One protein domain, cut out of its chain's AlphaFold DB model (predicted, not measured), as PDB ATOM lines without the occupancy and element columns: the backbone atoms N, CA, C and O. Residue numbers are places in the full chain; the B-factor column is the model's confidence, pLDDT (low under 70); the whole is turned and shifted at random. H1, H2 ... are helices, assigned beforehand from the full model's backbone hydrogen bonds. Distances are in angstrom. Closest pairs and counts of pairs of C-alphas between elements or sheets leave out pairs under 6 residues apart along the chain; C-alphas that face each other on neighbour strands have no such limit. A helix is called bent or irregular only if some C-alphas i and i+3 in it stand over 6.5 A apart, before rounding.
ATOM      1  N   HIS A  91     339.254 217.511 544.044       93.19
ATOM      2  CA  HIS A  91     339.316 216.516 542.965       93.19
ATOM      3  C   HIS A  91     339.657 217.116 541.595       93.19
ATOM      4  O   HIS A  91     340.008 216.382 540.676       93.19
ATOM      5  N   VAL A  92     339.653 218.445 541.461       96.25
ATOM      6  CA  VAL A  92     340.197 219.132 540.279       96.25
ATOM      7  C   VAL A  92     341.686 218.816 540.070       96.25
ATOM      8  O   VAL A  92     342.141 218.753 538.928       96.25
ATOM      9  N   LEU A  93     342.427 218.500 541.142       96.06
ATOM     10  CA  LEU A  93     343.840 218.097 541.077       96.06
ATOM     11  C   LEU A  93     344.067 216.790 540.305       96.06
ATOM     12  O   LEU A  93     345.175 216.532 539.855       96.06
ATOM     13  N   ILE A  94     343.031 215.987 540.051       95.69
ATOM     14  CA  ILE A  94     343.160 214.831 539.155       95.69
ATOM     15  C   ILE A  94     343.533 215.275 537.733       95.69
ATOM     16  O   ILE A  94     344.278 214.577 537.053       95.69
ATOM     17  N   GLY A  95     343.074 216.453 537.293       96.62
ATOM     18  CA  GLY A  95     343.512 217.038 536.026       96.62
ATOM     19  C   GLY A  95     345.015 217.314 535.996       96.62
ATOM     20  O   GLY A  95     345.644 217.081 534.971       96.62
ATOM     21  N   HIS A  96     345.591 217.742 537.124       97.94
ATOM     22  CA  HIS A  96     347.035 217.939 537.264       97.94
ATOM     23  C   HIS A  96     347.762 216.597 537.127       97.94
ATOM     24  O   HIS A  96     348.654 216.457 536.293       97.94
ATOM     25  N   GLU A  97     347.327 215.583 537.879       97.38
ATOM     26  CA  GLU A  97     347.939 214.252 537.841       97.38
ATOM     27  C   GLU A  97     347.938 213.649 536.428       97.38
ATOM     28  O   GLU A  97     348.961 213.164 535.952       97.38
ATOM     29  N   LEU A  98     346.814 213.733 535.711       96.75
ATOM     30  CA  LEU A  98     346.668 213.143 534.376       96.75
ATOM     31  C   LEU A  98     347.597 213.746 533.312       96.75
ATOM     32  O   LEU A  98     347.817 213.108 532.283       96.75
ATOM     33  N   PHE A  99     348.157 214.933 533.547       97.25
ATOM     34  CA  PHE A  99     349.105 215.554 532.625       97.25
ATOM     35  C   PHE A  99     350.552 215.088 532.820       97.25
ATOM     36  O   PHE A  99     351.316 215.176 531.859       97.25
ATOM     37  N   HIS A 100     350.931 214.515 533.971       97.06
ATOM     38  CA  HIS A 100     352.318 214.075 534.223       97.06
ATOM     39  C   HIS A 100     352.873 213.143 533.134       97.06
ATOM     40  O   HIS A 100     353.964 213.417 532.630       97.06
ATOM     41  N   PRO A 101     352.152 212.095 532.675       96.06
ATOM     42  CA  PRO A 101     352.668 211.224 531.622       96.06
ATOM     43  C   PRO A 101     352.877 211.965 530.292       96.06
ATOM     44  O   PRO A 101     353.815 211.653 529.559       96.06
ATOM     45  N   ILE A 102     352.044 212.975 530.007       95.31
ATOM     46  CA  ILE A 102     352.050 213.752 528.758       95.31
ATOM     47  C   ILE A 102     353.284 214.655 528.667       95.31
ATOM     48  O   ILE A 102     353.810 214.862 527.573       95.31
ATOM     49  N   VAL A 103     353.775 215.166 529.801       96.50
ATOM     50  CA  VAL A 103     354.962 216.037 529.846       96.50
ATOM     51  C   VAL A 103     356.205 215.330 529.282       96.50
ATOM     52  O   VAL A 103     357.086 215.978 528.717       96.50
ATOM     53  N   THR A 104     356.268 213.996 529.336       94.69
ATOM     54  CA  THR A 104     357.387 213.222 528.769       94.69
ATOM     55  C   THR A 104     357.632 213.549 527.291       94.69
ATOM     56  O   THR A 104     358.781 213.747 526.892       94.69
ATOM     57  N   ASP A 105     356.567 213.673 526.490       95.25
ATOM     58  CA  ASP A 105     356.656 214.012 525.063       95.25
ATOM     59  C   ASP A 105     357.294 215.395 524.850       95.25
ATOM     60  O   ASP A 105     358.066 215.595 523.912       95.25
ATOM     61  N   PHE A 106     356.992 216.348 525.736       97.75
ATOM     62  CA  PHE A 106     357.539 217.701 525.681       97.75
ATOM     63  C   PHE A 106     359.049 217.699 525.925       97.75
ATOM     64  O   PHE A 106     359.803 218.316 525.173       97.75
ATOM     65  N   PHE A 107     359.524 216.946 526.922       97.56
ATOM     66  CA  PHE A 107     360.958 216.867 527.198       97.56
ATOM     67  C   PHE A 107     361.753 216.198 526.081       97.56
ATOM     68  O   PHE A 107     362.897 216.586 525.850       97.56
ATOM     69  N   VAL A 108     361.172 215.238 525.356       96.62
ATOM     70  CA  VAL A 108     361.832 214.648 524.181       96.62
ATOM     71  C   VAL A 108     362.142 215.721 523.130       96.62
ATOM     72  O   VAL A 108     363.215 215.683 522.527       96.62
ATOM     73  N   ALA A 109     361.244 216.693 522.947       96.50
ATOM     74  CA  ALA A 109     361.420 217.785 521.993       96.50
ATOM     75  C   ALA A 109     362.326 218.911 522.526       96.50
ATOM     76  O   ALA A 109     363.261 219.324 521.839       96.50
ATOM     77  N   GLU A 110     362.092 219.388 523.752       97.12
ATOM     78  CA  GLU A 110     362.710 220.627 524.246       97.12
ATOM     79  C   GLU A 110     364.024 220.415 525.012       97.12
ATOM     80  O   GLU A 110     364.901 221.283 524.998       97.12
ATOM     81  N   LYS A 111     364.247 219.260 525.656       96.44
ATOM     82  CA  LYS A 111     365.460 219.032 526.469       96.44
ATOM     83  C   LYS A 111     366.778 219.245 525.699       96.44
ATOM     84  O   LYS A 111     367.699 219.824 526.287       96.44
ATOM     85  N   PRO A 112     366.917 218.867 524.408       97.69
ATOM     86  CA  PRO A 112     368.120 219.162 523.624       97.69
ATOM     87  C   PRO A 112     368.444 220.660 523.486       97.69
ATOM     88  O   PRO A 112     369.618 221.009 523.372       97.69
ATOM     89  N   LYS A 113     367.437 221.543 523.529       97.50
ATOM     90  CA  LYS A 113     367.586 223.009 523.441       97.50
ATOM     91  C   LYS A 113     368.049 223.623 524.765       97.50
ATOM     92  O   LYS A 113     368.878 224.532 524.756       97.50
ATOM     93  N   TYR A 114     367.558 223.119 525.899       97.50
ATOM     94  CA  TYR A 114     367.847 223.696 527.221       97.50
ATOM     95  C   TYR A 114     369.062 223.077 527.928       97.50
ATOM     96  O   TYR A 114     369.736 223.767 528.693       97.50
ATOM     97  N   ARG A 115     369.416 221.813 527.649       97.56
ATOM     98  CA  ARG A 115     370.564 221.151 528.302       97.56
ATOM     99  C   ARG A 115     371.908 221.875 528.086       97.56
ATOM    100  O   ARG A 115     372.648 221.987 529.064       97.56
ATOM    101  N   PRO A 116     372.250 222.387 526.884       98.50
ATOM    102  CA  PRO A 116     373.470 223.177 526.699       98.50
ATOM    103  C   PRO A 116     373.469 224.461 527.536       98.50
ATOM    104  O   PRO A 116     374.446 224.722 528.228       98.50
ATOM    105  N   LYS A 117     372.341 225.190 527.577       98.44
ATOM    106  CA  LYS A 117     372.195 226.404 528.397       98.44
ATOM    107  C   LYS A 117     372.424 226.110 529.882       98.44
ATOM    108  O   LYS A 117     373.191 226.807 530.536       98.44
ATOM    109  N   LEU A 118     371.818 225.040 530.403       98.25
ATOM    110  CA  LEU A 118     372.028 224.599 531.786       98.25
ATOM    111  C   LEU A 118     373.501 224.259 532.060       98.25
ATOM    112  O   LEU A 118     374.033 224.636 533.101       98.25
ATOM    113  N   ARG A 119     374.184 223.586 531.121       98.38
ATOM    114  CA  ARG A 119     375.617 223.278 531.248       98.38
ATOM    115  C   ARG A 119     376.456 224.549 531.327       98.38
ATOM    116  O   ARG A 119     377.342 224.612 532.178       98.38
ATOM    117  N   ASP A 120     376.151 225.546 530.503       98.25
ATOM    118  CA  ASP A 120     376.843 226.835 530.513       98.25
ATOM    119  C   ASP A 120     376.637 227.568 531.850       98.25
ATOM    120  O   ASP A 120     377.612 228.040 532.439       98.25
ATOM    121  N   LEU A 121     375.411 227.582 532.395       97.69
ATOM    122  CA  LEU A 121     375.131 228.139 533.728       97.69
ATOM    123  C   LEU A 121     375.941 227.432 534.826       97.69
ATOM    124  O   LEU A 121     376.574 228.079 535.661       97.69
ATOM    125  N   CYS A 122     375.981 226.096 534.811       97.44
ATOM    126  CA  CYS A 122     376.758 225.318 535.775       97.44
ATOM    127  C   CYS A 122     378.267 225.598 535.670       97.44
ATOM    128  O   CYS A 122     378.940 225.726 536.694       97.44
ATOM    129  N   GLN A 123     378.808 225.733 534.452       97.25
ATOM    130  CA  GLN A 123     380.210 226.104 534.236       97.25
ATOM    131  C   GLN A 123     380.521 227.496 534.792       97.25
ATOM    132  O   GLN A 123     381.510 227.659 535.509       97.25
ATOM    133  N   GLN A 124     379.666 228.481 534.506       96.44
ATOM    134  CA  GLN A 124     379.804 229.846 535.018       96.44
ATOM    135  C   GLN A 124     379.733 229.880 536.549       96.44
ATOM    136  O   GLN A 124     380.541 230.549 537.191       96.44
ATOM    137  N   HIS A 125     378.824 229.105 537.144       95.75
ATOM    138  CA  HIS A 125     378.690 229.001 538.593       95.75
ATOM    139  C   HIS A 125     379.951 228.421 539.253       95.75
ATOM    140  O   HIS A 125     380.474 229.008 540.202       95.75
ATOM    141  N   LEU A 126     380.500 227.320 538.723       95.31
ATOM    142  CA  LEU A 126     381.748 226.730 539.227       95.31
ATOM    143  C   LEU A 126     382.940 227.686 539.083       95.31
ATOM    144  O   LEU A 126     383.744 227.806 540.010       95.31
ATOM    145  N   ALA A 127     383.029 228.401 537.958       95.06
ATOM    146  CA  ALA A 127     384.060 229.411 537.740       95.06
ATOM    147  C   ALA A 127     383.952 230.557 538.761       95.06
ATOM    148  O   ALA A 127     384.958 230.949 539.354       95.06
ATOM    149  N   LYS A 128     382.734 231.045 539.037       94.69
ATOM    150  CA  LYS A 128     382.474 232.082 540.047       94.69
ATOM    151  C   LYS A 128     382.848 231.629 541.461       94.69
ATOM    152  O   LYS A 128     383.349 232.426 542.248       94.69
ATOM    153  N   MET A 129     382.649 230.350 541.774       94.12
ATOM    154  CA  MET A 129     383.069 229.744 543.041       94.12
ATOM    155  C   MET A 129     384.590 229.525 543.147       94.12
ATOM    156  O   MET A 129     385.061 229.047 544.179       94.12
ATOM    157  N   GLY A 130     385.366 229.842 542.104       95.25
ATOM    158  CA  GLY A 130     386.812 229.624 542.078       95.25
ATOM    159  C   GLY A 130     387.202 228.145 542.026       95.25
ATOM    160  O   GLY A 130     388.306 227.790 542.438       95.25
ATOM    161  N   VAL A 131     386.307 227.267 541.555       92.69
ATOM    162  CA  VAL A 131     386.595 225.835 541.428       92.69
ATOM    163  C   VAL A 131     387.617 225.637 540.299       92.69
ATOM    164  O   VAL A 131     387.335 226.013 539.160       92.69
ATOM    165  N   PRO A 132     388.802 225.057 540.572       92.06
ATOM    166  CA  PRO A 132     389.839 224.894 539.560       92.06
ATOM    167  C   PRO A 132     389.427 223.875 538.492       92.06
ATOM    168  O   PRO A 132     388.748 222.888 538.785       92.06
ATOM    169  N   ALA A 133     389.899 224.084 537.260       93.81
ATOM    170  CA  ALA A 133     389.751 223.151 536.140       93.81
ATOM    171  C   ALA A 133     390.709 221.946 536.275       93.81
ATOM    172  O   ALA A 133     391.584 221.721 535.440       93.81
ATOM    173  N   ASP A 134     390.582 221.212 537.381       94.06
ATOM    174  CA  ASP A 134     391.361 220.017 537.706       94.06
ATOM    175  C   ASP A 134     390.762 218.738 537.075       94.06
ATOM    176  O   ASP A 134     389.753 218.773 536.365       94.06
ATOM    177  N   LEU A 135     391.376 217.578 537.347       90.94
ATOM    178  CA  LEU A 135     390.903 216.269 536.864       90.94
ATOM    179  C   LEU A 135     389.479 215.915 537.342       90.94
ATOM    180  O   LEU A 135     388.839 215.057 536.738       90.94
ATOM    181  N   PHE A 136     388.967 216.568 538.392       94.75
ATOM    182  CA  PHE A 136     387.625 216.356 538.939       94.75
ATOM    183  C   PHE A 136     386.613 217.407 538.462       94.75
ATOM    184  O   PHE A 136     385.428 217.294 538.782       94.75
ATOM    185  N   PHE A 137     387.034 218.413 537.686       94.69
ATOM    186  CA  PHE A 137     386.152 219.479 537.211       94.69
ATOM    187  C   PHE A 137     384.966 218.936 536.412       94.69
ATOM    188  O   PHE A 137     383.835 219.339 536.665       94.69
ATOM    189  N   GLN A 138     385.193 217.979 535.504       96.69
ATOM    190  CA  GLN A 138     384.107 217.378 534.717       96.69
ATOM    191  C   GLN A 138     383.112 216.623 535.601       96.69
ATOM    192  O   GLN A 138     381.913 216.808 535.451       96.69
ATOM    193  N   GLN A 139     383.593 215.864 536.589       96.75
ATOM    194  CA  GLN A 139     382.717 215.163 537.530       96.75
ATOM    195  C   GLN A 139     381.863 216.140 538.355       96.75
ATOM    196  O   GLN A 139     380.673 215.905 538.553       96.75
ATOM    197  N   ARG A 140     382.457 217.247 538.828       95.62
ATOM    198  CA  ARG A 140     381.730 218.304 539.553       95.62
ATOM    199  C   ARG A 140     380.706 218.997 538.654       95.62
ATOM    200  O   ARG A 140     379.593 219.258 539.101       95.62
ATOM    201  N   LEU A 141     381.079 219.283 537.406       96.75
ATOM    202  CA  LEU A 141     380.202 219.897 536.417       96.75
ATOM    203  C   LEU A 141     379.016 218.994 536.086       96.75
ATOM    204  O   LEU A 141     377.891 219.477 536.080       96.75
ATOM    205  N   ASP A 142     379.251 217.710 535.836       97.25
ATOM    206  CA  ASP A 142     378.188 216.769 535.490       97.25
ATOM    207  C   ASP A 142     377.226 216.570 536.671       97.25
ATOM    208  O   ASP A 142     376.016 216.654 536.481       97.25
ATOM    209  N   ALA A 143     377.733 216.460 537.906       96.19
ATOM    210  CA  ALA A 143     376.882 216.410 539.099       96.19
ATOM    211  C   ALA A 143     376.028 217.682 539.264       96.19
ATOM    212  O   ALA A 143     374.835 217.607 539.560       96.19
ATOM    213  N   LEU A 144     376.618 218.864 539.054       96.00
ATOM    214  CA  LEU A 144     375.888 220.131 539.129       96.00
ATOM    215  C   LEU A 144     374.852 220.263 538.003       96.00
ATOM    216  O   LEU A 144     373.744 220.741 538.244       96.00
ATOM    217  N   LEU A 145     375.197 219.813 536.795       97.56
ATOM    218  CA  LEU A 145     374.311 219.786 535.635       97.56
ATOM    219  C   LEU A 145     373.126 218.846 535.856       97.56
ATOM    220  O   LEU A 145     372.010 219.190 535.471       97.56
ATOM    221  N   ASP A 146     373.335 217.692 536.485       96.06
ATOM    222  CA  ASP A 146     372.254 216.764 536.816       96.06
ATOM    223  C   ASP A 146     371.275 217.399 537.813       96.06
ATOM    224  O   ASP A 146     370.065 217.357 537.587       96.06
ATOM    225  N   HIS A 147     371.776 218.094 538.841       94.94
ATOM    226  CA  HIS A 147     370.930 218.859 539.765       94.94
ATOM    227  C   HIS A 147     370.150 219.982 539.067       94.94
ATOM    228  O   HIS A 147     368.944 220.114 539.275       94.94
ATOM    229  N   ALA A 148     370.814 220.779 538.225       96.62
ATOM    230  CA  ALA A 148     370.169 221.864 537.489       96.62
ATOM    231  C   ALA A 148     369.119 221.337 536.494       96.62
ATOM    232  O   ALA A 148     368.036 221.907 536.374       96.62
ATOM    233  N   THR A 149     369.411 220.212 535.831       97.19
ATOM    234  CA  THR A 149     368.471 219.526 534.934       97.19
ATOM    235  C   THR A 149     367.255 219.030 535.709       97.19
ATOM    236  O   THR A 149     366.137 219.313 535.301       97.19
ATOM    237  N   GLN A 150     367.450 218.354 536.847       96.44
ATOM    238  CA  GLN A 150     366.349 217.866 537.679       96.44
ATOM    239  C   GLN A 150     365.458 219.012 538.176       96.44
ATOM    240  O   GLN A 150     364.234 218.899 538.145       96.44
ATOM    241  N   GLN A 151     366.062 220.121 538.609       96.06
ATOM    242  CA  GLN A 151     365.332 221.310 539.043       96.06
ATOM    243  C   GLN A 151     364.492 221.907 537.902       96.06
ATOM    244  O   GLN A 151     363.317 222.205 538.112       96.06
ATOM    245  N   TRP A 152     365.068 222.050 536.704       97.81
ATOM    246  CA  TRP A 152     364.358 222.543 535.520       97.81
ATOM    247  C   TRP A 152     363.209 221.609 535.110       97.81
ATOM    248  O   TRP A 152     362.075 222.059 534.965       97.81
ATOM    249  N   GLU A 153     363.469 220.302 534.995       97.62
ATOM    250  CA  GLU A 153     362.458 219.306 534.617       97.62
ATOM    251  C   GLU A 153     361.309 219.265 535.619       97.62
ATOM    252  O   GLU A 153     360.142 219.251 535.224       97.62
ATOM    253  N   LYS A 154     361.609 219.290 536.923       97.19
ATOM    254  CA  LYS A 154     360.566 219.273 537.948       97.19
ATOM    255  C   LYS A 154     359.698 220.524 537.885       97.19
ATOM    256  O   LYS A 154     358.476 220.402 537.916       97.19
ATOM    257  N   ALA A 155     360.307 221.703 537.764       96.88
ATOM    258  CA  ALA A 155     359.568 222.955 537.660       96.88
ATOM    259  C   ALA A 155     358.645 222.964 536.431       96.88
ATOM    260  O   ALA A 155     357.453 223.224 536.569       96.88
ATOM    261  N   ILE A 156     359.169 222.608 535.253       98.31
ATOM    262  CA  ILE A 156     358.381 222.553 534.015       98.31
ATOM    263  C   ILE A 156     357.257 221.522 534.107       98.31
ATOM    264  O   ILE A 156     356.133 221.830 533.722       98.31
ATOM    265  N   THR A 157     357.523 220.342 534.676       98.31
ATOM    266  CA  THR A 157     356.494 219.307 534.863       98.31
ATOM    267  C   THR A 157     355.326 219.829 535.686       98.31
ATOM    268  O   THR A 157     354.188 219.773 535.234       98.31
ATOM    269  N   GLU A 158     355.596 220.385 536.868       98.12
ATOM    270  CA  GLU A 158     354.542 220.874 537.762       98.12
ATOM    271  C   GLU A 158     353.732 222.011 537.128       98.12
ATOM    272  O   GLU A 158     352.504 221.986 537.179       98.12
ATOM    273  N   LEU A 159     354.406 222.968 536.477       98.44
ATOM    274  CA  LEU A 159     353.747 224.091 535.805       98.44
ATOM    275  C   LEU A 159     352.874 223.620 534.635       98.44
ATOM    276  O   LEU A 159     351.741 224.075 534.499       98.44
ATOM    277  N   MET A 160     353.357 222.686 533.811       98.62
ATOM    278  CA  MET A 160     352.575 222.114 532.711       98.62
ATOM    279  C   MET A 160     351.369 221.320 533.206       98.62
ATOM    280  O   MET A 160     350.300 221.399 532.603       98.62
ATOM    281  N   CYS A 161     351.515 220.577 534.301       98.56
ATOM    282  CA  CYS A 161     350.406 219.856 534.913       98.56
ATOM    283  C   CYS A 161     349.347 220.818 535.472       98.56
ATOM    284  O   CYS A 161     348.153 220.598 535.263       98.56
ATOM    285  N   ASP A 162     349.753 221.930 536.093       98.69
ATOM    286  CA  ASP A 162     348.815 222.966 536.544       98.69
ATOM    287  C   ASP A 162     348.095 223.654 535.371       98.69
ATOM    288  O   ASP A 162     346.875 223.843 535.405       98.69
ATOM    289  N   MET A 163     348.822 223.989 534.298       98.62
ATOM    290  CA  MET A 163     348.229 224.488 533.051       98.62
ATOM    291  C   MET A 163     347.255 223.468 532.452       98.62
ATOM    292  O   MET A 163     346.176 223.844 532.005       98.62
ATOM    293  N   GLY A 164     347.598 222.179 532.469       98.19
ATOM    294  CA  GLY A 164     346.749 221.093 531.983       98.19
ATOM    295  C   GLY A 164     345.443 220.984 532.762       98.19
ATOM    296  O   GLY A 164     344.363 221.003 532.168       98.19
ATOM    297  N   ALA A 165     345.520 220.987 534.096       98.25
ATOM    298  CA  ALA A 165     344.346 221.059 534.964       98.25
ATOM    299  C   ALA A 165     343.474 222.282 534.641       98.25
ATOM    300  O   ALA A 165     342.248 222.187 534.595       98.25
ATOM    301  N   THR A 166     344.103 223.418 534.349       98.31
ATOM    302  CA  THR A 166     343.426 224.680 534.022       98.31
ATOM    303  C   THR A 166     342.804 224.665 532.629       98.31
ATOM    304  O   THR A 166     341.704 225.174 532.434       98.31
ATOM    305  N   ALA A 167     343.431 224.013 531.654       97.56
ATOM    306  CA  ALA A 167     342.849 223.807 530.334       97.56
ATOM    307  C   ALA A 167     341.595 222.917 530.392       97.56
ATOM    308  O   ALA A 167     340.656 223.130 529.624       97.56
ATOM    309  N   LEU A 168     341.552 221.961 531.325       96.88
ATOM    310  CA  LEU A 168     340.386 221.108 531.556       96.88
ATOM    311  C   LEU A 168     339.287 221.832 532.334       96.88
ATOM    312  O   LEU A 168     338.149 221.870 531.874       96.88
ATOM    313  N   PHE A 169     339.626 222.397 533.494       97.69
ATOM    314  CA  PHE A 169     338.667 222.866 534.500       97.69
ATOM    315  C   PHE A 169     338.521 224.389 534.579       97.69
ATOM    316  O   PHE A 169     337.678 224.882 535.326       97.69
ATOM    317  N   GLY A 170     339.301 225.146 533.810       96.75
ATOM    318  CA  GLY A 170     339.247 226.604 533.785       96.75
ATOM    319  C   GLY A 170     339.578 227.221 535.151       96.75
ATOM    320  O   GLY A 170     340.464 226.722 535.854       96.75
ATOM    321  N   PRO A 171     338.856 228.279 535.568       97.75
ATOM    322  CA  PRO A 171     339.066 228.946 536.856       97.75
ATOM    323  C   PRO A 171     338.964 228.030 538.085       97.75
ATOM    324  O   PRO A 171     339.621 228.293 539.090       97.75
ATOM    325  N   ALA A 172     338.209 226.924 538.013       98.19
ATOM    326  CA  ALA A 172     338.130 225.971 539.120       98.19
ATOM    327  C   ALA A 172     339.488 225.362 539.486       98.19
ATOM    328  O   ALA A 172     339.722 225.085 540.661       98.19
ATOM    329  N   ALA A 173     340.395 225.186 538.519       98.06
ATOM    330  CA  ALA A 173     341.752 224.728 538.808       98.06
ATOM    331  C   ALA A 173     342.525 225.747 539.646       98.06
ATOM    332  O   ALA A 173     343.174 225.361 540.612       98.06
ATOM    333  N   ILE A 174     342.392 227.039 539.337       97.19
ATOM    334  CA  ILE A 174     343.059 228.117 540.077       97.19
ATOM    335  C   ILE A 174     342.569 228.144 541.516       97.19
ATOM    336  O   ILE A 174     343.384 228.053 542.426       97.19
ATOM    337  N   TRP A 175     341.254 228.172 541.743       97.69
ATOM    338  CA  TRP A 175     340.725 228.208 543.108       97.69
ATOM    339  C   TRP A 175     341.100 226.959 543.917       97.69
ATOM    340  O   TRP A 175     341.347 227.045 545.123       97.69
ATOM    341  N   THR A 176     341.182 225.791 543.267       97.06
ATOM    342  CA  THR A 176     341.682 224.568 543.901       97.06
ATOM    343  C   THR A 176     343.168 224.677 544.254       97.06
ATOM    344  O   THR A 176     343.540 224.330 545.375       97.06
ATOM    345  N   LEU A 177     344.010 225.173 543.341       96.31
ATOM    346  CA  LEU A 177     345.444 225.368 543.575       96.31
ATOM    347  C   LEU A 177     345.690 226.401 544.681       96.31
ATOM    348  O   LEU A 177     346.468 226.124 545.588       96.31
ATOM    349  N   SER A 178     344.987 227.535 544.673       95.25
ATOM    350  CA  SER A 178     345.082 228.572 545.707       95.25
ATOM    351  C   SER A 178     344.627 228.054 547.073       95.25
ATOM    352  O   SER A 178     345.309 228.263 548.075       95.25
ATOM    353  N   GLY A 179     343.528 227.292 547.123       93.25
ATOM    354  CA  GLY A 179     343.071 226.643 548.354       93.25
ATOM    355  C   GLY A 179     344.073 225.623 548.907       93.25
ATOM    356  O   GLY A 179     344.240 225.527 550.121       93.25
ATOM    357  N   PHE A 180     344.761 224.886 548.032       90.75
ATOM    358  CA  PHE A 180     345.822 223.958 548.426       90.75
ATOM    359  C   PHE A 180     347.098 224.695 548.874       90.75
ATOM    360  O   PHE A 180     347.714 224.332 549.874       90.75
ATOM    361  N   ALA A 181     347.474 225.764 548.173       91.88
ATOM    362  CA  ALA A 181     348.636 226.590 548.481       91.88
ATOM    363  C   ALA A 181     348.490 227.361 549.801       91.88
ATOM    364  O   ALA A 181     349.483 227.590 550.483       91.88
ATOM    365  N   ALA A 182     347.263 227.708 550.202       90.06
ATOM    366  CA  ALA A 182     346.984 228.441 551.438       90.06
ATOM    367  C   ALA A 182     347.459 227.722 552.718       90.06
ATOM    368  O   ALA A 182     347.597 228.357 553.763       90.06
ATOM    369  N   THR A 183     347.724 226.411 552.662       87.44
ATOM    370  CA  THR A 183     348.277 225.643 553.792       87.44
ATOM    371  C   THR A 183     349.799 225.484 553.731       87.44
ATOM    372  O   THR A 183     350.359 224.717 554.513       87.44
ATOM    373  N   GLN A 184     350.464 226.131 552.774       89.94
ATOM    374  CA  GLN A 184     351.891 225.998 552.490       89.94
ATOM    375  C   GLN A 184     352.566 227.375 552.497       89.94
ATOM    376  O   GLN A 184     351.921 228.418 552.390       89.94
ATOM    377  N   GLU A 185     353.891 227.392 552.604       90.06
ATOM    378  CA  GLU A 185     354.649 228.624 552.410       90.06
ATOM    379  C   GLU A 185     354.706 228.962 550.907       90.06
ATOM    380  O   GLU A 185     355.205 228.204 550.075       90.06
ATOM    381  N   MET A 186     354.154 230.126 550.552       89.94
ATOM    382  CA  MET A 186     353.930 230.524 549.155       89.94
ATOM    383  C   MET A 186     355.216 230.689 548.339       89.94
ATOM    384  O   MET A 186     355.197 230.524 547.116       89.94
ATOM    385  N   ASN A 187     356.311 231.028 549.019       88.75
ATOM    386  CA  ASN A 187     357.590 231.392 548.420       88.75
ATOM    387  C   ASN A 187     358.719 230.427 548.801       88.75
ATOM    388  O   ASN A 187     359.884 230.791 548.654       88.75
ATOM    389  N   SER A 188     358.407 229.220 549.299       87.88
ATOM    390  CA  SER A 188     359.450 228.271 549.697       87.88
ATOM    391  C   SER A 188     360.423 228.034 548.538       87.88
ATOM    392  O   SER A 188     359.983 227.694 547.435       87.88
ATOM    393  N   PRO A 189     361.741 228.180 548.756       86.50
ATOM    394  CA  PRO A 189     362.706 227.987 547.691       86.50
ATOM    395  C   PRO A 189     362.715 226.517 547.222       86.50
ATOM    396  O   PRO A 189     362.600 225.596 548.041       86.50
ATOM    397  N   PRO A 190     362.912 226.257 545.916       88.56
ATOM    398  CA  PRO A 190     363.155 224.918 545.409       88.56
ATOM    399  C   PRO A 190     364.500 224.427 545.953       88.56
ATOM    400  O   PRO A 190     365.561 224.999 545.697       88.56
ATOM    401  N   THR A 191     364.464 223.350 546.727       88.69
ATOM    402  CA  THR A 191     365.632 222.733 547.361       88.69
ATOM    403  C   THR A 191     365.615 221.230 547.105       88.69
ATOM    404  O   THR A 191     364.558 220.678 546.798       88.69
ATOM    405  N   PRO A 192     366.743 220.521 547.283       88.19
ATOM    406  CA  PRO A 192     366.736 219.060 547.241       88.19
ATOM    407  C   PRO A 192     365.718 218.437 548.213       88.19
ATOM    408  O   PRO A 192     365.110 217.420 547.897       88.19
ATOM    409  N   GLN A 193     365.498 219.056 549.382       89.44
ATOM    410  CA  GLN A 193     364.535 218.598 550.390       89.44
ATOM    411  C   GLN A 193     363.092 218.725 549.904       89.44
ATOM    412  O   GLN A 193     362.304 217.801 550.085       89.44
ATOM    413  N   SER A 194     362.763 219.837 549.244       88.50
ATOM    414  CA  SER A 194     361.474 220.021 548.577       88.50
ATOM    415  C   SER A 194     361.432 219.377 547.196       88.50
ATOM    416  O   SER A 194     360.556 219.720 546.419       88.50
ATOM    417  N   GLN A 195     362.381 218.495 546.851       91.94
ATOM    418  CA  GLN A 195     362.508 217.870 545.529       91.94
ATOM    419  C   GLN A 195     362.433 218.871 544.366       91.94
ATOM    420  O   GLN A 195     361.976 218.524 543.285       91.94
ATOM    421  N   TYR A 196     362.875 220.109 544.592       92.56
ATOM    422  CA  TYR A 196     362.850 221.211 543.632       92.56
ATOM    423  C   TYR A 196     361.459 221.636 543.135       92.56
ATOM    424  O   TYR A 196     361.360 222.241 542.065       92.56
ATOM    425  N   TYR A 197     360.392 221.360 543.895       93.00
ATOM    426  CA  TYR A 197     359.054 221.865 543.572       93.00
ATOM    427  C   TYR A 197     359.059 223.401 543.430       93.00
ATOM    428  O   TYR A 197     359.670 224.081 544.264       93.00
ATOM    429  N   PRO A 198     358.384 223.955 542.405       94.31
ATOM    430  CA  PRO A 198     358.303 225.395 542.224       94.31
ATOM    431  C   PRO A 198     357.477 226.064 543.329       94.31
ATOM    432  O   PRO A 198     356.499 225.469 543.798       94.31
ATOM    433  N   PRO A 199     357.826 227.305 543.725       93.00
ATOM    434  CA  PRO A 199     357.051 228.057 544.704       93.00
ATOM    435  C   PRO A 199     355.590 228.208 544.271       93.00
ATOM    436  O   PRO A 199     355.307 228.508 543.108       93.00
ATOM    437  N   TRP A 200     354.651 228.065 545.207       94.31
ATOM    438  CA  TRP A 200     353.218 228.151 544.908       94.31
ATOM    439  C   TRP A 200     352.809 229.481 544.283       94.31
ATOM    440  O   TRP A 200     351.999 229.490 543.358       94.31
ATOM    441  N   ARG A 201     353.403 230.600 544.724       92.88
ATOM    442  CA  ARG A 201     353.138 231.915 544.122       92.88
ATOM    443  C   ARG A 201     353.481 231.920 542.633       92.88
ATOM    444  O   ARG A 201     352.696 232.411 541.829       92.88
ATOM    445  N   MET A 202     354.621 231.332 542.261       93.81
ATOM    446  CA  MET A 202     355.005 231.198 540.857       93.81
ATOM    447  C   MET A 202     354.018 230.308 540.102       93.81
ATOM    448  O   MET A 202     353.570 230.706 539.032       93.81
ATOM    449  N   ARG A 203     353.663 229.140 540.656       96.62
ATOM    450  CA  ARG A 203     352.709 228.208 540.031       96.62
ATOM    451  C   ARG A 203     351.388 228.897 539.697       96.62
ATOM    452  O   ARG A 203     350.977 228.895 538.542       96.62
ATOM    453  N   ILE A 204     350.774 229.564 540.676       96.38
ATOM    454  CA  ILE A 204     349.483 230.244 540.499       96.38
ATOM    455  C   ILE A 204     349.601 231.410 539.509       96.38
ATOM    456  O   ILE A 204     348.764 231.529 538.617       96.38
ATOM    457  N   ARG A 205     350.667 232.222 539.586       95.50
ATOM    458  CA  ARG A 205     350.936 233.310 538.624       95.50
ATOM    459  C   ARG A 205     351.000 232.796 537.184       95.50
ATOM    460  O   ARG A 205     350.375 233.363 536.296       95.50
ATOM    461  N   VAL A 206     351.759 231.725 536.957       96.44
ATOM    462  CA  VAL A 206     351.936 231.128 535.626       96.44
ATOM    463  C   VAL A 206     350.613 230.586 535.090       96.44
ATOM    464  O   VAL A 206     350.304 230.763 533.915       96.44
ATOM    465  N   VAL A 207     349.805 229.971 535.950       97.44
ATOM    466  CA  VAL A 207     348.484 229.461 535.580       97.44
ATOM    467  C   VAL A 207     347.498 230.589 535.267       97.44
ATOM    468  O   VAL A 207     346.733 230.466 534.313       97.44
ATOM    469  N   LEU A 208     347.517 231.684 536.031       96.31
ATOM    470  CA  LEU A 208     346.711 232.877 535.753       96.31
ATOM    471  C   LEU A 208     347.067 233.473 534.385       96.31
ATOM    472  O   LEU A 208     346.172 233.708 533.574       96.31
ATOM    473  N   ASP A 209     348.364 233.636 534.098       95.94
ATOM    474  CA  ASP A 209     348.840 234.128 532.800       95.94
ATOM    475  C   ASP A 209     348.438 233.190 531.654       95.94
ATOM    476  O   ASP A 209     347.966 233.631 530.606       95.94
ATOM    477  N   PHE A 210     348.562 231.879 531.871       97.62
ATOM    478  CA  PHE A 210     348.136 230.855 530.923       97.62
ATOM    479  C   PHE A 210     346.627 230.918 530.643       97.62
ATOM    480  O   PHE A 210     346.210 230.905 529.480       97.62
ATOM    481  N   LEU A 211     345.803 231.026 531.689       96.50
ATOM    482  CA  LEU A 211     344.350 231.135 531.572       96.50
ATOM    483  C   LEU A 211     343.954 232.376 530.753       96.50
ATOM    484  O   LEU A 211     343.122 232.284 529.850       96.50
ATOM    485  N   GLU A 212     344.573 233.522 531.026       95.44
ATOM    486  CA  GLU A 212     344.273 234.774 530.334       95.44
ATOM    487  C   GLU A 212     344.781 234.768 528.885       95.44
ATOM    488  O   GLU A 212     343.998 234.940 527.949       95.44
ATOM    489  N   ARG A 213     346.079 234.522 528.681       95.81
ATOM    490  CA  ARG A 213     346.746 234.730 527.386       95.81
ATOM    491  C   ARG A 213     346.628 233.561 526.420       95.81
ATOM    492  O   ARG A 213     346.600 233.787 525.213       95.81
ATOM    493  N   LYS A 214     346.610 232.319 526.915       96.25
ATOM    494  CA  LYS A 214     346.609 231.114 526.061       96.25
ATOM    495  C   LYS A 214     345.216 230.510 525.909       96.25
ATOM    496  O   LYS A 214     344.897 230.005 524.836       96.25
ATOM    497  N   LEU A 215     344.379 230.573 526.949       95.19
ATOM    498  CA  LEU A 215     343.003 230.061 526.889       95.19
ATOM    499  C   LEU A 215     341.955 231.125 526.537       95.19
ATOM    500  O   LEU A 215     340.802 230.759 526.312       95.19
ATOM    501  N   GLY A 216     342.329 232.409 526.476       93.62
ATOM    502  CA  GLY A 216     341.403 233.496 526.141       93.62
ATOM    503  C   GLY A 216     340.271 233.630 527.161       93.62
ATOM    504  O   GLY A 216     339.123 233.875 526.794       93.62
ATOM    505  N   ALA A 217     340.566 233.404 528.445       92.69
ATOM    506  CA  ALA A 217     339.524 233.289 529.455       92.69
ATOM    507  C   ALA A 217     338.726 234.572 529.687       92.69
ATOM    508  O   ALA A 217     337.596 234.458 530.141       92.69
ATOM    509  N   GLY A 218     339.259 235.757 529.368       93.56
ATOM    510  CA  GLY A 218     338.525 237.023 529.506       93.56
ATOM    511  C   GLY A 218     337.170 236.982 528.792       93.56
ATOM    512  O   GLY A 218     336.130 237.108 529.436       93.56
ATOM    513  N   ASP A 219     337.177 236.665 527.495       95.56
ATOM    514  CA  ASP A 219     335.958 236.590 526.678       95.56
ATOM    515  C   ASP A 219     334.992 235.502 527.174       95.56
ATOM    516  O   ASP A 219     333.775 235.688 527.205       95.56
ATOM    517  N   LEU A 220     335.531 234.356 527.597       95.88
ATOM    518  CA  LEU A 220     334.750 233.221 528.095       95.88
ATOM    519  C   LEU A 220     334.112 233.512 529.465       95.88
ATOM    520  O   LEU A 220     332.973 233.116 529.723       95.88
ATOM    521  N   LEU A 221     334.827 234.218 530.343       96.00
ATOM    522  CA  LEU A 221     334.335 234.673 531.642       96.00
ATOM    523  C   LEU A 221     333.250 235.736 531.476       96.00
ATOM    524  O   LEU A 221     332.233 235.673 532.171       96.00
ATOM    525  N   ASP A 222     333.423 236.664 530.536       96.94
ATOM    526  CA  ASP A 222     332.408 237.663 530.207       96.94
ATOM    527  C   ASP A 222     331.161 237.021 529.593       96.94
ATOM    528  O   ASP A 222     330.041 237.331 530.005       96.94
ATOM    529  N   GLN A 223     331.333 236.058 528.683       97.19
ATOM    530  CA  GLN A 223     330.223 235.279 528.137       97.19
ATOM    531  C   GLN A 223     329.441 234.565 529.248       97.19
ATOM    532  O   GLN A 223     328.211 234.638 529.277       97.19
ATOM    533  N   LEU A 224     330.136 233.887 530.166       97.31
ATOM    534  CA  LEU A 224     329.500 233.201 531.289       97.31
ATOM    535  C   LEU A 224     328.788 234.195 532.218       97.31
ATOM    536  O   LEU A 224     327.642 233.967 532.593       97.31
ATOM    537  N   SER A 225     329.430 235.314 532.546       97.75
ATOM    538  CA  SER A 225     328.857 236.396 533.355       97.75
ATOM    539  C   SER A 225     327.539 236.914 532.766       97.75
ATOM    540  O   SER A 225     326.532 236.966 533.475       97.75
ATOM    541  N   ILE A 226     327.501 237.183 531.456       97.81
ATOM    542  CA  ILE A 226     326.285 237.605 530.745       97.81
ATOM    543  C   ILE A 226     325.195 236.528 530.825       97.81
ATOM    544  O   ILE A 226     324.037 236.843 531.101       97.81
ATOM    545  N   GLN A 227     325.541 235.254 530.605       97.38
ATOM    546  CA  GLN A 227     324.577 234.151 530.688       97.38
ATOM    547  C   GLN A 227     323.971 234.023 532.087       97.38
ATOM    548  O   GLN A 227     322.763 233.825 532.210       97.38
ATOM    549  N   LEU A 228     324.789 234.160 533.136       98.00
ATOM    550  CA  LEU A 228     324.334 234.126 534.525       98.00
ATOM    551  C   LEU A 228     323.362 235.274 534.815       98.00
ATOM    552  O   LEU A 228     322.286 235.047 535.363       98.00
ATOM    553  N   GLU A 229     323.691 236.496 534.401       97.56
ATOM    554  CA  GLU A 229     322.821 237.661 534.590       97.56
ATOM    555  C   GLU A 229     321.474 237.508 533.872       97.56
ATOM    556  O   GLU A 229     320.429 237.791 534.459       97.56
ATOM    557  N   GLN A 230     321.474 236.979 532.644       97.62
ATOM    558  CA  GLN A 230     320.254 236.740 531.862       97.62
ATOM    559  C   GLN A 230     319.276 235.769 532.534       97.62
ATOM    560  O   GLN A 230     318.067 235.893 532.335       97.62
ATOM    561  N   VAL A 231     319.774 234.822 533.333       96.50
ATOM    562  CA  VAL A 231     318.939 233.866 534.079       96.50
ATOM    563  C   VAL A 231     318.729 234.261 535.547       96.50
ATOM    564  O   VAL A 231     318.271 233.445 536.344       96.50
ATOM    565  N   GLY A 232     319.043 235.507 535.920       97.06
ATOM    566  CA  GLY A 232     318.817 236.032 537.270       97.06
ATOM    567  C   GLY A 232     319.861 235.615 538.312       97.06
ATOM    568  O   GLY A 232     319.596 235.715 539.506       97.06
ATOM    569  N   LEU A 233     321.051 235.177 537.890       97.31
ATOM    570  CA  LEU A 233     322.169 234.755 538.746       97.31
ATOM    571  C   LEU A 233     323.256 235.846 538.856       97.31
ATOM    572  O   LEU A 233     324.456 235.579 538.761       97.31
ATOM    573  N   ALA A 234     322.848 237.106 539.048       97.62
ATOM    574  CA  ALA A 234     323.759 238.258 539.088       97.62
ATOM    575  C   ALA A 234     324.780 238.200 540.247       97.62
ATOM    576  O   ALA A 234     325.922 238.649 540.101       97.62
ATOM    577  N   GLU A 235     324.410 237.606 541.387       97.88
ATOM    578  CA  GLU A 235     325.341 237.400 542.504       97.88
ATOM    579  C   GLU A 235     326.481 236.442 542.124       97.88
ATOM    580  O   GLU A 235     327.636 236.704 542.459       97.88
ATOM    581  N   HIS A 236     326.192 235.371 541.374       98.12
ATOM    582  CA  HIS A 236     327.213 234.445 540.865       98.12
ATOM    583  C   HIS A 236     328.129 235.115 539.843       98.12
ATOM    584  O   HIS A 236     329.338 234.905 539.895       98.12
ATOM    585  N   SER A 237     327.576 235.946 538.952       97.38
ATOM    586  CA  SER A 237     328.354 236.766 538.005       97.38
ATOM    587  C   SER A 237     329.361 237.663 538.745       97.38
ATOM    588  O   SER A 237     330.554 237.680 538.434       97.38
ATOM    589  N   THR A 238     328.900 238.338 539.802       97.69
ATOM    590  CA  THR A 238     329.741 239.200 540.649       97.69
ATOM    591  C   THR A 238     330.809 238.396 541.397       97.69
ATOM    592  O   THR A 238     331.979 238.789 541.428       97.69
ATOM    593  N   ALA A 239     330.436 237.251 541.977       97.38
ATOM    594  CA  ALA A 239     331.365 236.364 542.674       97.38
ATOM    595  C   ALA A 239     332.456 235.821 541.732       97.38
ATOM    596  O   ALA A 239     333.630 235.808 542.095       97.38
ATOM    597  N   LEU A 240     332.094 235.457 540.496       96.88
ATOM    598  CA  LEU A 240     333.042 235.016 539.474       96.88
ATOM    599  C   LEU A 240     334.080 236.101 539.165       96.88
ATOM    600  O   LEU A 240     335.275 235.865 539.327       96.88
ATOM    601  N   LYS A 241     333.626 237.297 538.768       95.31
ATOM    602  CA  LYS A 241     334.513 238.403 538.371       95.31
ATOM    603  C   LYS A 241     335.429 238.856 539.506       95.31
ATOM    604  O   LYS A 241     336.618 239.089 539.282       95.31
ATOM    605  N   SER A 242     334.887 238.953 540.722       96.19
ATOM    606  CA  SER A 242     335.667 239.357 541.896       96.19
ATOM    607  C   SER A 242     336.718 238.315 542.265       96.19
ATOM    608  O   SER A 242     337.867 238.686 542.462       96.19
ATOM    609  N   SER A 243     336.366 237.025 542.277       96.31
ATOM    610  CA  SER A 243     337.308 235.963 542.655       96.31
ATOM    611  C   SER A 243     338.526 235.894 541.728       96.31
ATOM    612  O   SER A 243     339.651 235.861 542.210       96.31
ATOM    613  N   VAL A 244     338.338 235.945 540.404       92.81
ATOM    614  CA  VAL A 244     339.461 235.926 539.449       92.81
ATOM    615  C   VAL A 244     340.333 237.174 539.605       92.81
ATOM    616  O   VAL A 244     341.557 237.063 539.651       92.81
ATOM    617  N   SER A 245     339.714 238.350 539.753       93.81
ATOM    618  CA  SER A 245     340.448 239.600 539.981       93.81
ATOM    619  C   SER A 245     341.255 239.567 541.285       93.81
ATOM    620  O   SER A 245     342.369 240.079 541.335       93.81
ATOM    621  N   GLU A 246     340.719 238.972 542.352       94.81
ATOM    622  CA  GLU A 246     341.406 238.829 543.642       94.81
ATOM    623  C   GLU A 246     342.615 237.899 543.548       94.81
ATOM    624  O   GLU A 246     343.677 238.233 544.073       94.81
ATOM    625  N   GLU A 247     342.497 236.778 542.834       93.62
ATOM    626  CA  GLU A 247     343.625 235.884 542.546       93.62
ATOM    627  C   GLU A 247     344.712 236.622 541.745       93.62
ATOM    628  O   GLU A 247     345.890 236.581 542.105       93.62
ATOM    629  N   GLN A 248     344.325 237.388 540.716       92.12
ATOM    630  CA  GLN A 248     345.248 238.233 539.945       92.12
ATOM    631  C   GLN A 248     345.925 239.303 540.811       92.12
ATOM    632  O   GLN A 248     347.125 239.521 540.683       92.12
ATOM    633  N   MET A 249     345.200 239.960 541.717       91.88
ATOM    634  CA  MET A 249     345.790 240.943 542.634       91.88
ATOM    635  C   MET A 249     346.729 240.290 543.652       91.88
ATOM    636  O   MET A 249     347.759 240.866 543.993       91.88
ATOM    637  N   THR A 250     346.395 239.088 544.123       90.25
ATOM    638  CA  THR A 250     347.175 238.376 545.144       90.25
ATOM    639  C   THR A 250     348.463 237.781 544.573       90.25
ATOM    640  O   THR A 250     349.493 237.774 545.250       90.25
ATOM    641  N   PHE A 251     348.424 237.290 543.330       88.56
ATOM    642  CA  PHE A 251     349.513 236.509 542.730       88.56
ATOM    643  C   PHE A 251     350.121 237.123 541.463       88.56
ATOM    644  O   PHE A 251     351.105 236.596 540.946       88.56
ATOM    645  N   GLY A 252     349.579 238.234 540.963       76.75
ATOM    646  CA  GLY A 252     350.027 238.882 539.730       76.75
ATOM    647  C   GLY A 252     351.299 239.723 539.860       76.75
ATOM    648  O   GLY A 252     351.872 240.092 538.834       76.75
ATOM    649  N   SER A 253     351.776 240.033 541.074       75.00
ATOM    650  CA  SER A 253     353.050 240.748 541.232       75.00
ATOM    651  C   SER A 253     354.251 239.811 541.039       75.00
ATOM    652  O   SER A 253     354.288 238.682 541.528       75.00
ATOM    653  N   ASN A 254     355.272 240.298 540.326       64.50
ATOM    654  CA  ASN A 254     356.512 239.571 540.014       64.50
ATOM    655  C   ASN A 254     357.509 239.521 541.189       64.50
ATOM    656  O   ASN A 254     358.717 239.426 540.976       64.50
ATOM    657  N   ASP A 255     357.035 239.553 542.434       57.00
ATOM    658  CA  ASP A 255     357.896 239.603 543.621       57.00
ATOM    659  C   ASP A 255     358.481 238.222 543.978       57.00
ATOM    660  O   ASP A 255     358.378 237.746 545.106       57.00
ATOM    661  N   LEU A 256     359.128 237.574 543.006       55.31
ATOM    662  CA  LEU A 256     360.219 236.626 543.260       55.31
ATOM    663  C   LEU A 256     361.493 237.368 543.718       55.31
ATOM    664  O   LEU A 256     362.446 236.744 544.177       55.31
ATOM    665  N   ALA A 257     361.504 238.703 543.620       46.94
ATOM    666  CA  ALA A 257     362.665 239.572 543.785       46.94
ATOM    667  C   ALA A 257     363.223 239.717 545.219       46.94
ATOM    668  O   ALA A 257     364.127 240.526 545.418       46.94
ATOM    669  N   SER A 258     362.741 238.978 546.225       45.59
ATOM    670  CA  SER A 258     363.150 239.224 547.622       45.59
ATOM    671  C   SER A 258     363.510 238.005 548.471       45.59
ATOM    672  O   SER A 258     363.854 238.193 549.635       45.59
ATOM    673  N   GLU A 259     363.483 236.780 547.943       49.69
ATOM    674  CA  GLU A 259     363.830 235.583 548.729       49.69
ATOM    675  C   GLU A 259     365.211 235.029 548.336       49.69
ATOM    676  O   GLU A 259     365.586 235.091 547.161       49.69
ATOM    677  N   PRO A 260     366.000 234.480 549.282       49.66
ATOM    678  CA  PRO A 260     367.353 233.993 549.040       49.66
ATOM    679  C   PRO A 260     367.326 232.645 548.309       49.66
ATOM    680  O   PRO A 260     367.718 231.599 548.833       49.66
ATOM    681  N   LEU A 261     366.893 232.662 547.052       58.38
ATOM    682  CA  LEU A 261     367.237 231.619 546.105       58.38
ATOM    683  C   LEU A 261     368.757 231.633 545.926       58.38
ATOM    684  O   LEU A 261     369.375 232.680 545.716       58.38
ATOM    685  N   ARG A 262     369.389 230.460 546.021       74.94
ATOM    686  CA  ARG A 262     370.804 230.330 545.655       74.94
ATOM    687  C   ARG A 262     370.954 230.786 544.204       74.94
ATOM    688  O   ARG A 262     370.137 230.420 543.369       74.94
ATOM    689  N   GLU A 263     372.001 231.549 543.907       86.94
ATOM    690  CA  GLU A 263     372.201 232.204 542.604       86.94
ATOM    691  C   GLU A 263     371.977 231.280 541.392       86.94
ATOM    692  O   GLU A 263     371.298 231.667 540.447       86.94
ATOM    693  N   LEU A 264     372.479 230.039 541.432       91.00
ATOM    694  CA  LEU A 264     372.257 229.067 540.355       91.00
ATOM    695  C   LEU A 264     370.776 228.699 540.194       91.00
ATOM    696  O   LEU A 264     370.293 228.572 539.076       91.00
ATOM    697  N   SER A 265     370.047 228.529 541.297       90.50
ATOM    698  CA  SER A 265     368.625 228.192 541.262       90.50
ATOM    699  C   SER A 265     367.785 229.311 540.646       90.50
ATOM    700  O   SER A 265     366.823 228.992 539.958       90.50
ATOM    701  N   VAL A 266     368.165 230.582 540.840       88.81
ATOM    702  CA  VAL A 266     367.544 231.723 540.141       88.81
ATOM    703  C   VAL A 266     367.743 231.579 538.636       88.81
ATOM    704  O   VAL A 266     366.770 231.534 537.897       88.81
ATOM    705  N   GLN A 267     368.986 231.379 538.196       93.00
ATOM    706  CA  GLN A 267     369.315 231.266 536.770       93.00
ATOM    707  C   GLN A 267     368.641 230.058 536.098       93.00
ATOM    708  O   GLN A 267     368.242 230.123 534.938       93.00
ATOM    709  N   VAL A 268     368.476 228.943 536.819       95.88
ATOM    710  CA  VAL A 268     367.693 227.797 536.326       95.88
ATOM    711  C   VAL A 268     366.223 228.179 536.138       95.88
ATOM    712  O   VAL A 268     365.613 227.756 535.161       95.88
ATOM    713  N   TYR A 269     365.653 228.976 537.042       93.12
ATOM    714  CA  TYR A 269     364.266 229.430 536.943       93.12
ATOM    715  C   TYR A 269     364.064 230.498 535.861       93.12
ATOM    716  O   TYR A 269     363.009 230.498 535.237       93.12
ATOM    717  N   ASP A 270     365.078 231.301 535.534       93.50
ATOM    718  CA  ASP A 270     365.043 232.162 534.343       93.50
ATOM    719  C   ASP A 270     364.860 231.310 533.068       93.50
ATOM    720  O   ASP A 270     364.021 231.608 532.218       93.50
ATOM    721  N   LEU A 271     365.557 230.168 532.973       96.69
ATOM    722  CA  LEU A 271     365.357 229.210 531.875       96.69
ATOM    723  C   LEU A 271     363.998 228.497 531.927       96.69
ATOM    724  O   LEU A 271     363.488 228.085 530.882       96.69
ATOM    725  N   VAL A 272     363.419 228.313 533.120       96.62
ATOM    726  CA  VAL A 272     362.035 227.833 533.257       96.62
ATOM    727  C   VAL A 272     361.091 228.867 532.651       96.62
ATOM    728  O   VAL A 272     360.283 228.500 531.804       96.62
ATOM    729  N   GLU A 273     361.227 230.149 533.003       94.38
ATOM    730  CA  GLU A 273     360.392 231.229 532.464       94.38
ATOM    731  C   GLU A 273     360.496 231.354 530.937       94.38
ATOM    732  O   GLU A 273     359.468 231.458 530.265       94.38
ATOM    733  N   GLU A 274     361.699 231.227 530.366       95.81
ATOM    734  CA  GLU A 274     361.895 231.169 528.907       95.81
ATOM    735  C   GLU A 274     361.122 230.022 528.231       95.81
ATOM    736  O   GLU A 274     360.796 230.105 527.049       95.81
ATOM    737  N   CYS A 275     360.871 228.924 528.947       96.69
ATOM    738  CA  CYS A 275     360.240 227.711 528.427       96.69
ATOM    739  C   CYS A 275     358.712 227.690 528.616       96.69
ATOM    740  O   CYS A 275     358.023 226.892 527.978       96.69
ATOM    741  N   ILE A 276     358.161 228.560 529.472       97.06
ATOM    742  CA  ILE A 276     356.741 228.548 529.856       97.06
ATOM    743  C   ILE A 276     355.803 228.784 528.667       97.06
ATOM    744  O   ILE A 276     354.755 228.145 528.598       97.06
ATOM    745  N   SER A 277     356.154 229.662 527.719       96.88
ATOM    746  CA  SER A 277     355.293 229.908 526.550       96.88
ATOM    747  C   SER A 277     355.162 228.662 525.671       96.88
ATOM    748  O   SER A 277     354.039 228.277 525.348       96.88
ATOM    749  N   ASP A 278     356.288 228.024 525.332       97.44
ATOM    750  CA  ASP A 278     356.327 226.805 524.510       97.44
ATOM    751  C   ASP A 278     355.592 225.653 525.220       97.44
ATOM    752  O   ASP A 278     354.805 224.921 524.612       97.44
ATOM    753  N   ALA A 279     355.785 225.534 526.538       98.19
ATOM    754  CA  ALA A 279     355.072 224.587 527.391       98.19
ATOM    755  C   ALA A 279     353.552 224.827 527.383       98.19
ATOM    756  O   ALA A 279     352.772 223.882 527.243       98.19
ATOM    757  N   GLY A 280     353.120 226.087 527.469       98.31
ATOM    758  CA  GLY A 280     351.716 226.471 527.374       98.31
ATOM    759  C   GLY A 280     351.102 226.121 526.016       98.31
ATOM    760  O   GLY A 280     350.022 225.534 525.969       98.31
ATOM    761  N   ASP A 281     351.795 226.407 524.912       98.06
ATOM    762  CA  ASP A 281     351.323 226.058 523.564       98.06
ATOM    763  C   ASP A 281     351.176 224.542 523.390       98.06
ATOM    764  O   ASP A 281     350.175 224.062 522.846       98.06
ATOM    765  N   PHE A 282     352.123 223.771 523.929       98.31
ATOM    766  CA  PHE A 282     352.029 222.315 523.967       98.31
ATOM    767  C   PHE A 282     350.805 221.836 524.762       98.31
ATOM    768  O   PHE A 282     350.055 220.977 524.286       98.31
ATOM    769  N   VAL A 283     350.562 222.403 525.951       98.19
ATOM    770  CA  VAL A 283     349.394 222.061 526.775       98.19
ATOM    771  C   VAL A 283     348.092 222.395 526.050       98.19
ATOM    772  O   VAL A 283     347.199 221.551 526.027       98.19
ATOM    773  N   VAL A 284     347.976 223.563 525.405       97.56
ATOM    774  CA  VAL A 284     346.790 223.928 524.607       97.56
ATOM    775  C   VAL A 284     346.566 222.928 523.475       97.56
ATOM    776  O   VAL A 284     345.442 222.455 523.287       97.56
ATOM    777  N   ALA A 285     347.624 222.561 522.748       96.94
ATOM    778  CA  ALA A 285     347.534 221.606 521.650       96.94
ATOM    779  C   ALA A 285     347.044 220.229 522.126       96.94
ATOM    780  O   ALA A 285     346.161 219.643 521.494       96.94
ATOM    781  N   LYS A 286     347.554 219.728 523.258       96.12
ATOM    782  CA  LYS A 286     347.082 218.471 523.864       96.12
ATOM    783  C   LYS A 286     345.648 218.607 524.381       96.12
ATOM    784  O   LYS A 286     344.800 217.796 524.028       96.12
ATOM    785  N   ALA A 287     345.345 219.668 525.128       95.00
ATOM    786  CA  ALA A 287     344.029 219.903 525.716       95.00
ATOM    787  C   ALA A 287     342.912 220.076 524.676       95.00
ATOM    788  O   ALA A 287     341.774 219.691 524.927       95.00
ATOM    789  N   SER A 288     343.229 220.615 523.495       94.38
ATOM    790  CA  SER A 288     342.272 220.768 522.389       94.38
ATOM    791  C   SER A 288     341.729 219.443 521.839       94.38
ATOM    792  O   SER A 288     340.715 219.438 521.146       94.38
ATOM    793  N   GLN A 289     342.386 218.324 522.153       93.44
ATOM    794  CA  GLN A 289     341.970 216.983 521.739       93.44
ATOM    795  C   GLN A 289     340.934 216.382 522.698       93.44
ATOM    796  O   GLN A 289     340.346 215.344 522.391       93.44
ATOM    797  N   PHE A 290     340.707 217.011 523.856       89.75
ATOM    798  CA  PHE A 290     339.828 216.488 524.892       89.75
ATOM    799  C   PHE A 290     338.445 217.140 524.807       89.75
ATOM    800  O   PHE A 290     338.342 218.368 524.845       89.75
ATOM    801  N   PRO A 291     337.366 216.344 524.715       87.38
ATOM    802  CA  PRO A 291     336.020 216.889 524.687       87.38
ATOM    803  C   PRO A 291     335.627 217.427 526.066       87.38
ATOM    804  O   PRO A 291     336.073 216.917 527.093       87.38
ATOM    805  N   LYS A 292     334.691 218.382 526.101       88.75
ATOM    806  CA  LYS A 292     334.071 218.885 527.344       88.75
ATOM    807  C   LYS A 292     335.065 219.567 528.296       88.75
ATOM    808  O   LYS A 292     334.901 219.530 529.520       88.75
TER     809      LYS A 292
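What this domain is: This is residues 91 to 292 of the 382 residues of an uncharacterized protein of Rhodopirellula rubra (UniProt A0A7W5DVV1). A long helix, H2, makes the core of an elongated helical body; the bent helices H1 and H7 cross it steeply, and the hairpin of H3 and H4 packs near its residues 158 to 167. A second hairpin, H5 and H6, extends the body at one end, with H6 packed on H4. The 202 printed residues, with seven named helices, H1 to H7, and no named strand, are all helix in class and compact: radius of gyration of the C-alphas 19.3 A, spans 74 by 36 by 25 A.

Where its parts are: H1, residues 91 to 128, begins at C-alpha 91 (339.316, 216.516, 542.965). Assigned as one helix by its hydrogen bonds, it is bent, C-alphas 109 and 112 being 7.0 A apart, into H1a, residues 91 to 109, 30.5 A, and H1b, residues 112 to 128, 25.4 A. Both arms are irregular: C-alphas 98 and 101 are 6.9 A apart, C-alphas 113 and 116 6.7 A. H2, residues 137 to 169, spans 47.7 A; H3 is residues 171 to 181, H4 200 to 213, H5 217 to 230, H6 234 to 251. H7, residues 263 to 287, likewise assigned as one helix, is bent, C-alphas 274 and 277 being 7.1 A apart, into H7a, residues 263 to 274, and H7b, residues 277 to 287, ending at C-alpha 287 (344.029, 219.903, 525.716).

How they stand to each other: H2 is the hub, and helix packing is mostly crossed. H1a touches H2 at a steep tilt of 47 degrees, opposite ways; the closest C-alphas, of Gly 95 and Ala 165, are 4.2 A apart. H7b touches residues 156 to 168 of H2, closest at the C-alphas of Gly 164 and Val 283, 5.9 A. H5 and H6, a hairpin, are apart from H2. Every O i to N i+4 pair is within hydrogen-bond range in H2, H3, H4, H5, H6, H7a and H7b, but 11 of 13 in H1b and 6 of 15 in H1a, where 14 of 16 O i to N i+3 pairs are.

The domain as a whole: The farthest C-alphas, of Leu 135 and Gly 232, are 74.7 A apart. The printed part has no cut; the links H3 to H4 and H6 to H7 are long. Residues 254 to 261 have pLDDT under 70.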